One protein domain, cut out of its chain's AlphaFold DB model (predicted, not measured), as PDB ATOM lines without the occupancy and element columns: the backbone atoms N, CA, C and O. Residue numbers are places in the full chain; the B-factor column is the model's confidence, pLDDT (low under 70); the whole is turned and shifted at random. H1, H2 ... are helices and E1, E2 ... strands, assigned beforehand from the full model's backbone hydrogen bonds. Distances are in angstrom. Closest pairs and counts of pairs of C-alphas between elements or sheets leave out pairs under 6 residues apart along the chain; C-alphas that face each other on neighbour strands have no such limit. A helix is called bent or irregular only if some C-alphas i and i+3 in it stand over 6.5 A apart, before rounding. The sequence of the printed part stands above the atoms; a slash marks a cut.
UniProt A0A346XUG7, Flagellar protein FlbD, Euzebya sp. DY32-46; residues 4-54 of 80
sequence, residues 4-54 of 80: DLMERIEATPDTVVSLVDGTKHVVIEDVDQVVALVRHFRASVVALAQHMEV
ATOM      1  N   ASP A   4      19.507  -0.532 -10.836       95.00
ATOM      2  CA  ASP A   4      18.080  -0.405 -10.507       95.00
ATOM      3  C   ASP A   4      17.238   0.203 -11.644       95.00
ATOM      4  O   ASP A   4      16.014   0.148 -11.603       95.00
ATOM      5  N   LEU A   5      17.881   0.777 -12.669       96.38
ATOM      6  CA  LEU A   5      17.212   1.316 -13.856       96.38
ATOM      7  C   LEU A   5      17.219   0.347 -15.042       96.38
ATOM      8  O   LEU A   5      16.735   0.710 -16.114       96.38
ATOM      9  N   MET A   6      17.790  -0.851 -14.895       96.31
ATOM     10  CA  MET A   6      17.766  -1.846 -15.963       96.31
ATOM     11  C   MET A   6      16.344  -2.373 -16.160       96.31
ATOM     12  O   MET A   6      15.710  -2.845 -15.221       96.31
ATOM     13  N   GLU A   7      15.875  -2.336 -17.402       97.50
ATOM     14  CA  GLU A   7      14.605  -2.932 -17.811       97.50
ATOM     15  C   GLU A   7      14.818  -4.346 -18.363       97.50
ATOM     16  O   GLU A   7      14.087  -5.276 -18.019       97.50
ATOM     17  N   ARG A   8      15.833  -4.521 -19.223       96.56
ATOM     18  CA  ARG A   8      16.051  -5.771 -19.961       96.56
ATOM     19  C   ARG A   8      17.524  -6.019 -20.266       96.56
ATOM     20  O   ARG A   8      18.270  -5.081 -20.534       96.56
ATOM     21  N   ILE A   9      17.914  -7.293 -20.274       97.12
ATOM     22  CA  ILE A   9      19.232  -7.770 -20.707       97.12
ATOM     23  C   ILE A   9      19.009  -8.811 -21.811       97.12
ATOM     24  O   ILE A   9      18.174  -9.705 -21.658       97.12
ATOM     25  N   GLU A  10      19.723  -8.683 -22.924       96.94
ATOM     26  CA  GLU A  10      19.615  -9.560 -24.095       96.94
ATOM     27  C   GLU A  10      20.998  -9.980 -24.583       96.94
ATOM     28  O   GLU A  10      21.920  -9.171 -24.570       96.94
ATOM     29  N   ALA A  11      21.126 -11.209 -25.077       93.50
ATOM     30  CA  ALA A  11      22.327 -11.671 -25.769       93.50
ATOM     31  C   ALA A  11      22.097 -11.651 -27.290       93.50
ATOM     32  O   ALA A  11      21.338 -12.490 -27.775       93.50
ATOM     33  N   THR A  12      22.730 -10.739 -28.047       69.50
ATOM     34  CA  THR A  12      22.744 -10.763 -29.531       69.50
ATOM     35  C   THR A  12      23.839  -9.891 -30.169       69.50
ATOM     36  O   THR A  12      23.824  -8.675 -29.984       69.50
ATOM     37  N   PRO A  13      24.635 -10.417 -31.122       86.81
ATOM     38  CA  PRO A  13      25.819 -11.255 -30.836       86.81
ATOM     39  C   PRO A  13      26.668 -10.794 -29.629       86.81
ATOM     40  O   PRO A  13      27.434 -11.594 -29.104       86.81
ATOM     41  N   ASP A  14      26.492  -9.550 -29.185       93.75
ATOM     42  CA  ASP A  14      27.011  -8.962 -27.954       93.75
ATOM     43  C   ASP A  14      25.893  -8.847 -26.897       93.75
ATOM     44  O   ASP A  14      24.700  -8.916 -27.217       93.75
ATOM     45  N   THR A  15      26.238  -8.640 -25.628       96.81
ATOM     46  CA  THR A  15      25.226  -8.421 -24.583       96.81
ATOM     47  C   THR A  15      24.741  -6.977 -24.607       96.81
ATOM     48  O   THR A  15      25.539  -6.041 -24.557       96.81
ATOM     49  N   VAL A  16      23.423  -6.776 -24.633       97.12
ATOM     50  CA  VAL A  16      22.788  -5.453 -24.617       97.12
ATOM     51  C   VAL A  16      21.936  -5.289 -23.366       97.12
ATOM     52  O   VAL A  16      21.077  -6.119 -23.070       97.12
ATOM     53  N   VAL A  17      22.128  -4.177 -22.660       97.19
ATOM     54  CA  VAL A  17      21.308  -3.759 -21.521       97.19
ATOM     55  C   VAL A  17      20.467  -2.551 -21.912       97.19
ATOM     56  O   VAL A  17      21.002  -1.527 -22.337       97.19
ATOM     57  N   SER A  18      19.151  -2.669 -21.757       97.44
ATOM     58  CA  SER A  18      18.193  -1.578 -21.950       97.44
ATOM     59  C   SER A  18      17.762  -1.019 -20.596       97.44
ATOM     60  O   SER A  18      17.459  -1.785 -19.677       97.44
ATOM     61  N   LEU A  19      17.748   0.305 -20.472       96.94
ATOM     62  CA  LEU A  19      17.281   1.023 -19.290       96.94
ATOM     63  C   LEU A  19      15.834   1.488 -19.467       96.94
ATOM     64  O   LEU A  19      15.358   1.639 -20.590       96.94
ATOM     65  N   VAL A  20      15.160   1.780 -18.354       97.50
ATOM     66  CA  VAL A  20      13.760   2.248 -18.335       97.50
ATOM     67  C   VAL A  20      13.523   3.573 -19.073       97.50
ATOM     68  O   VAL A  20      12.393   3.867 -19.445       97.50
ATOM     69  N   ASP A  21      14.561   4.388 -19.297       95.81
ATOM     70  CA  ASP A  21      14.449   5.610 -20.110       95.81
ATOM     71  C   ASP A  21      14.540   5.339 -21.626       95.81
ATOM     72  O   ASP A  21      14.345   6.244 -22.436       95.81
ATOM     73  N   GLY A  22      14.820   4.093 -22.016       95.88
ATOM     74  CA  GLY A  22      15.026   3.671 -23.399       95.88
ATOM     75  C   GLY A  22      16.491   3.667 -23.849       95.88
ATOM     76  O   GLY A  22      16.783   3.145 -24.929       95.88
ATOM     77  N   THR A  23      17.425   4.191 -23.045       96.62
ATOM     78  CA  THR A  23      18.869   4.110 -23.324       96.62
ATOM     79  C   THR A  23      19.346   2.656 -23.388       96.62
ATOM     80  O   THR A  23      18.963   1.820 -22.568       96.62
ATOM     81  N   LYS A  24      20.222   2.352 -24.357       95.62
ATOM     82  CA  LYS A  24      20.809   1.018 -24.561       95.62
ATOM     83  C   LYS A  24      22.328   1.046 -24.463       95.62
ATOM     84  O   LYS A  24      22.973   1.928 -25.030       95.62
ATOM     85  N   HIS A  25      22.890   0.039 -23.808       95.62
ATOM     86  CA  HIS A  25      24.329  -0.153 -23.667       95.62
ATOM     87  C   HIS A  25      24.733  -1.548 -24.129       95.62
ATOM     88  O   HIS A  25      24.157  -2.532 -23.678       95.62
ATOM     89  N   VAL A  26      25.739  -1.624 -24.997       96.25
ATOM     90  CA  VAL A  26      26.427  -2.881 -25.312       96.25
ATOM     91  C   VAL A  26      27.529  -3.083 -24.276       96.25
ATOM     92  O   VAL A  26      28.272  -2.143 -23.984       96.25
ATOM     93  N   VAL A  27      27.614  -4.280 -23.707       95.94
ATOM     94  CA  VAL A  27      28.570  -4.631 -22.653       95.94
ATOM     95  C   VAL A  27      29.346  -5.890 -23.031       95.94
ATOM     96  O   VAL A  27      28.912  -6.668 -23.878       95.94
ATOM     97  N   ILE A  28      30.516  -6.066 -22.418       96.25
ATOM     98  CA  ILE A  28      31.394  -7.217 -22.679       96.25
ATOM     99  C   ILE A  28      31.021  -8.430 -21.823       96.25
ATOM    100  O   ILE A  28      31.412  -9.556 -22.118       96.25
ATOM    101  N   GLU A  29      30.302  -8.190 -20.732       97.12
ATOM    102  CA  GLU A  29      29.807  -9.211 -19.831       97.12
ATOM    103  C   GLU A  29      28.680 -10.002 -20.489       97.12
ATOM    104  O   GLU A  29      27.755  -9.429 -21.059       97.12
ATOM    105  N   ASP A  30      28.707 -11.325 -20.355       97.31
ATOM    106  CA  ASP A  30      27.551 -12.147 -20.710       97.31
ATOM    107  C   ASP A  30      26.378 -11.891 -19.743       97.31
ATOM    108  O   ASP A  30      26.558 -11.354 -18.643       97.31
ATOM    109  N   VAL A  31      25.168 -12.300 -20.120       97.00
ATOM    110  CA  VAL A  31      23.938 -12.058 -19.352       97.00
ATOM    111  C   VAL A  31      24.078 -12.546 -17.908       97.00
ATOM    112  O   VAL A  31      23.748 -11.813 -16.973       97.00
ATOM    113  N   ASP A  32      24.627 -13.746 -17.706       97.31
ATOM    114  CA  ASP A  32      24.854 -14.310 -16.372       97.31
ATOM    115  C   ASP A  32      25.830 -13.474 -15.530       97.31
ATOM    116  O   ASP A  32      25.628 -13.300 -14.324       97.31
ATOM    117  N   GLN A  33      26.865 -12.905 -16.156       97.88
ATOM    118  CA  GLN A  33      27.817 -12.024 -15.475       97.88
ATOM    119  C   GLN A  33      27.140 -10.719 -15.051       97.88
ATOM    120  O   GLN A  33      27.287 -10.300 -13.902       97.88
ATOM    121  N   VAL A  34      26.324 -10.116 -15.922       97.25
ATOM    122  CA  VAL A  34      25.543  -8.918 -15.574       97.25
ATOM    123  C   VAL A  34      24.612  -9.209 -14.393       97.25
ATOM    124  O   VAL A  34      24.573  -8.441 -13.429       97.25
ATOM    125  N   VAL A  35      23.913 -10.348 -14.400       97.06
ATOM    126  CA  VAL A  35      23.045 -10.764 -13.286       97.06
ATOM    127  C   VAL A  35      23.839 -10.936 -11.987       97.06
ATOM    128  O   VAL A  35      23.393 -10.478 -10.928       97.06
ATOM    129  N   ALA A  36      25.014 -11.567 -12.043       98.12
ATOM    130  CA  ALA A  36      25.880 -11.741 -10.880       98.12
ATOM    131  C   ALA A  36      26.347 -10.393 -10.307       98.12
ATOM    132  O   ALA A  36      26.269 -10.183  -9.094       98.12
ATOM    133  N   LEU A  37      26.751  -9.456 -11.168       97.44
ATOM    134  CA  LEU A  37      27.164  -8.106 -10.779       97.44
ATOM    135  C   LEU A  37      26.024  -7.328 -10.113       97.44
ATOM    136  O   LEU A  37      26.223  -6.733  -9.054       97.44
ATOM    137  N   VAL A  38      24.812  -7.385 -10.676       97.31
ATOM    138  CA  VAL A  38      23.621  -6.749 -10.086       97.31
ATOM    139  C   VAL A  38      23.325  -7.325  -8.702       97.31
ATOM    140  O   VAL A  38      23.095  -6.574  -7.749       97.31
ATOM    141  N   ARG A  39      23.353  -8.656  -8.557       97.56
ATOM    142  CA  ARG A  39      23.146  -9.320  -7.261       97.56
ATOM    143  C   ARG A  39      24.200  -8.903  -6.244       97.56
ATOM    144  O   ARG A  39      23.845  -8.576  -5.113       97.56
ATOM    145  N   HIS A  40      25.469  -8.889  -6.643       97.94
ATOM    146  CA  HIS A  40      26.574  -8.499  -5.775       97.94
ATOM    147  C   HIS A  40      26.451  -7.044  -5.318       97.94
ATOM    148  O   HIS A  40      26.594  -6.761  -4.128       97.94
ATOM    149  N   PHE A  41      26.118  -6.131  -6.233       96.31
ATOM    150  CA  PHE A  41      25.885  -4.729  -5.906       96.31
ATOM    151  C   PHE A  41      24.772  -4.577  -4.861       96.31
ATOM    152  O   PHE A  41      24.994  -3.988  -3.804       96.31
ATOM    153  N   ARG A  42      23.601  -5.182  -5.102       96.88
ATOM    154  CA  ARG A  42      22.463  -5.107  -4.170       96.88
ATOM    155  C   ARG A  42      22.788  -5.716  -2.804       96.88
ATOM    156  O   ARG A  42      22.447  -5.127  -1.782       96.88
ATOM    157  N   ALA A  43      23.469  -6.861  -2.777       97.50
ATOM    158  CA  ALA A  43      23.910  -7.488  -1.533       97.50
ATOM    159  C   ALA A  43      24.887  -6.591  -0.758       97.50
ATOM    160  O   ALA A  43      24.761  -6.460   0.456       97.50
ATOM    161  N   SER A  44      25.812  -5.932  -1.459       96.25
ATOM    162  CA  SER A  44      26.786  -5.022  -0.850       96.25
ATOM    163  C   SER A  44      26.116  -3.811  -0.204       96.25
ATOM    164  O   SER A  44      26.491  -3.423   0.899       96.25
ATOM    165  N   VAL A  45      25.084  -3.249  -0.846       94.62
ATOM    166  CA  VAL A  45      24.286  -2.148  -0.278       94.62
ATOM    167  C   VAL A  45      23.584  -2.583   1.010       94.62
ATOM    168  O   VAL A  45      23.656  -1.873   2.011       94.62
ATOM    169  N   VAL A  46      22.947  -3.760   1.015       95.19
ATOM    170  CA  VAL A  46      22.277  -4.300   2.212       95.19
ATOM    171  C   VAL A  46      23.276  -4.572   3.335       95.19
ATOM    172  O   VAL A  46      23.035  -4.169   4.469       95.19
ATOM    173  N   ALA A  47      24.406  -5.212   3.030       94.56
ATOM    174  CA  ALA A  47      25.441  -5.485   4.020       94.56
ATOM    175  C   ALA A  47      25.957  -4.182   4.648       94.56
ATOM    176  O   ALA A  47      26.020  -4.064   5.869       94.56
ATOM    177  N   LEU A  48      26.260  -3.171   3.826       93.75
ATOM    178  CA  LEU A  48      26.708  -1.871   4.316       93.75
ATOM    179  C   LEU A  48      25.664  -1.213   5.227       93.75
ATOM    180  O   LEU A  48      26.028  -0.718   6.292       93.75
ATOM    181  N   ALA A  49      24.383  -1.248   4.851       92.19
ATOM    182  CA  ALA A  49      23.304  -0.716   5.682       92.19
ATOM    183  C   ALA A  49      23.251  -1.404   7.060       92.19
ATOM    184  O   ALA A  49      23.257  -0.719   8.080       92.19
ATOM    185  N   GLN A  50      23.341  -2.738   7.096       92.88
ATOM    186  CA  GLN A  50      23.375  -3.504   8.348       92.88
ATOM    187  C   GLN A  50      24.570  -3.134   9.234       92.88
ATOM    188  O   GLN A  50      24.438  -3.081  10.454       92.88
ATOM    189  N   HIS A  51      25.735  -2.855   8.643       86.25
ATOM    190  CA  HIS A  51      26.903  -2.386   9.392       86.25
ATOM    191  C   HIS A  51      26.725  -0.958   9.936       86.25
ATOM    192  O   HIS A  51      27.269  -0.639  10.993       86.25
ATOM    193  N   MET A  52      25.963  -0.103   9.248       79.81
ATOM    194  CA  MET A  52      25.668   1.265   9.693       79.81
ATOM    195  C   MET A  52      24.631   1.310  10.826       79.81
ATOM    196  O   MET A  52      24.711   2.192  11.678       79.81
ATOM    197  N   GLU A  53      23.708   0.347  10.887       63.16
ATOM    198  CA  GLU A  53      22.706   0.220  11.962       63.16
ATOM    199  C   GLU A  53      23.316  -0.179  13.328       63.16
ATOM    200  O   GLU A  53      22.648  -0.084  14.356       63.16
ATOM    201  N   VAL A  54      24.611  -0.529  13.385       56.19
ATOM    202  CA  VAL A  54      25.355  -0.832  14.632       56.19
ATOM    203  C   VAL A  54      25.965   0.425  15.275       56.19
ATOM    204  O   VAL A  54      27.011   0.392  15.919       56.19
TER     205      VAL A  54
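What this domain is: This is residues 4 to 54 of the 80 residues of the protein "Flagellar protein FlbD" of Euzebya sp. DY32-46 (UniProt A0A346XUG7). A small antiparallel sheet of three short strands forms a head, and one long, straight helix, H1, runs away from it as an arm. H1 meets the sheet only with its beginning, residues 31 to 38, while residues 43 to 54, of which 43 to 52 belong to H1, stick out free and give the domain much of its length. The printed part has 51 residues, with three named strands and one named helix in the order E1, E2, E3, H1; the sheet order is E1, E2, E3, and the class is mixed, helices and strands. The whole is loose, with a radius of gyration of the C-alphas of 13.7 A, and spans 46 by 22 by 11 A.

How they stand to each other: The sheet is a meander, each strand the antiparallel neighbour of the one before, made of E1, residues 6 to 12, E2, residues 14 to 19, and E3, residues 24 to 27. E2 is the inner strand, and E1 and E3 are the edge strands. E1 and E2 form a hairpin, antiparallel at 162 degrees between their directions; N 10 and O 16 are within hydrogen-bond range at 2.9 A, and so are N 16 and O 10 at 2.8 A. E2 and E3 form a second hairpin, antiparallel at 144 degrees, with N 17 and O 25 within hydrogen-bond range at 2.8 A and N 25 and O 17 at 2.9 A. H1, residues 31 to 52, is on the sheet but only grazes it, with its residues 31 to 38. The closest C-alphas of E1 and H1 are those of Ile 9 and Val 31, 6.5 A apart. The closest C-alphas of E2 and H1 are those of Thr 15 and Val 31, also 6.5 A apart. In H1 every O i to N i+4 pair is within hydrogen-bond range.

Where its parts are: E1, Met 6 to Thr 12, is 17.0 A long from first to last C-alpha and begins with C-alpha 6 at (17.766, -1.846, -15.963). E2, Asp 14 to Leu 19, is 16.4 A long, and E3, Lys 24 to Val 27, is 9.8 A long. H1, Val 31 to Met 52, measures 32.0 A, from C-alpha 31 at (23.938, -12.058, -19.352) to C-alpha 52 at (25.668, 1.265, 9.693), and is not bent.

The domain as a whole: The two C-alphas farthest apart are those of Pro 13 and Val 54, 46.6 A. Without residues 43 to 54, which stand free, the body has 39 residues and spans 23 by 23 by 11 A, with a radius of gyration of 9.6 A. The printed part has no cut, and the links E1 to E2, E2 to E3 and E3 to H1 are tight. The mean pLDDT of the printed part is 93.6; residue 12 and residues 53 to 54 are under 70, where the model's confidence is low.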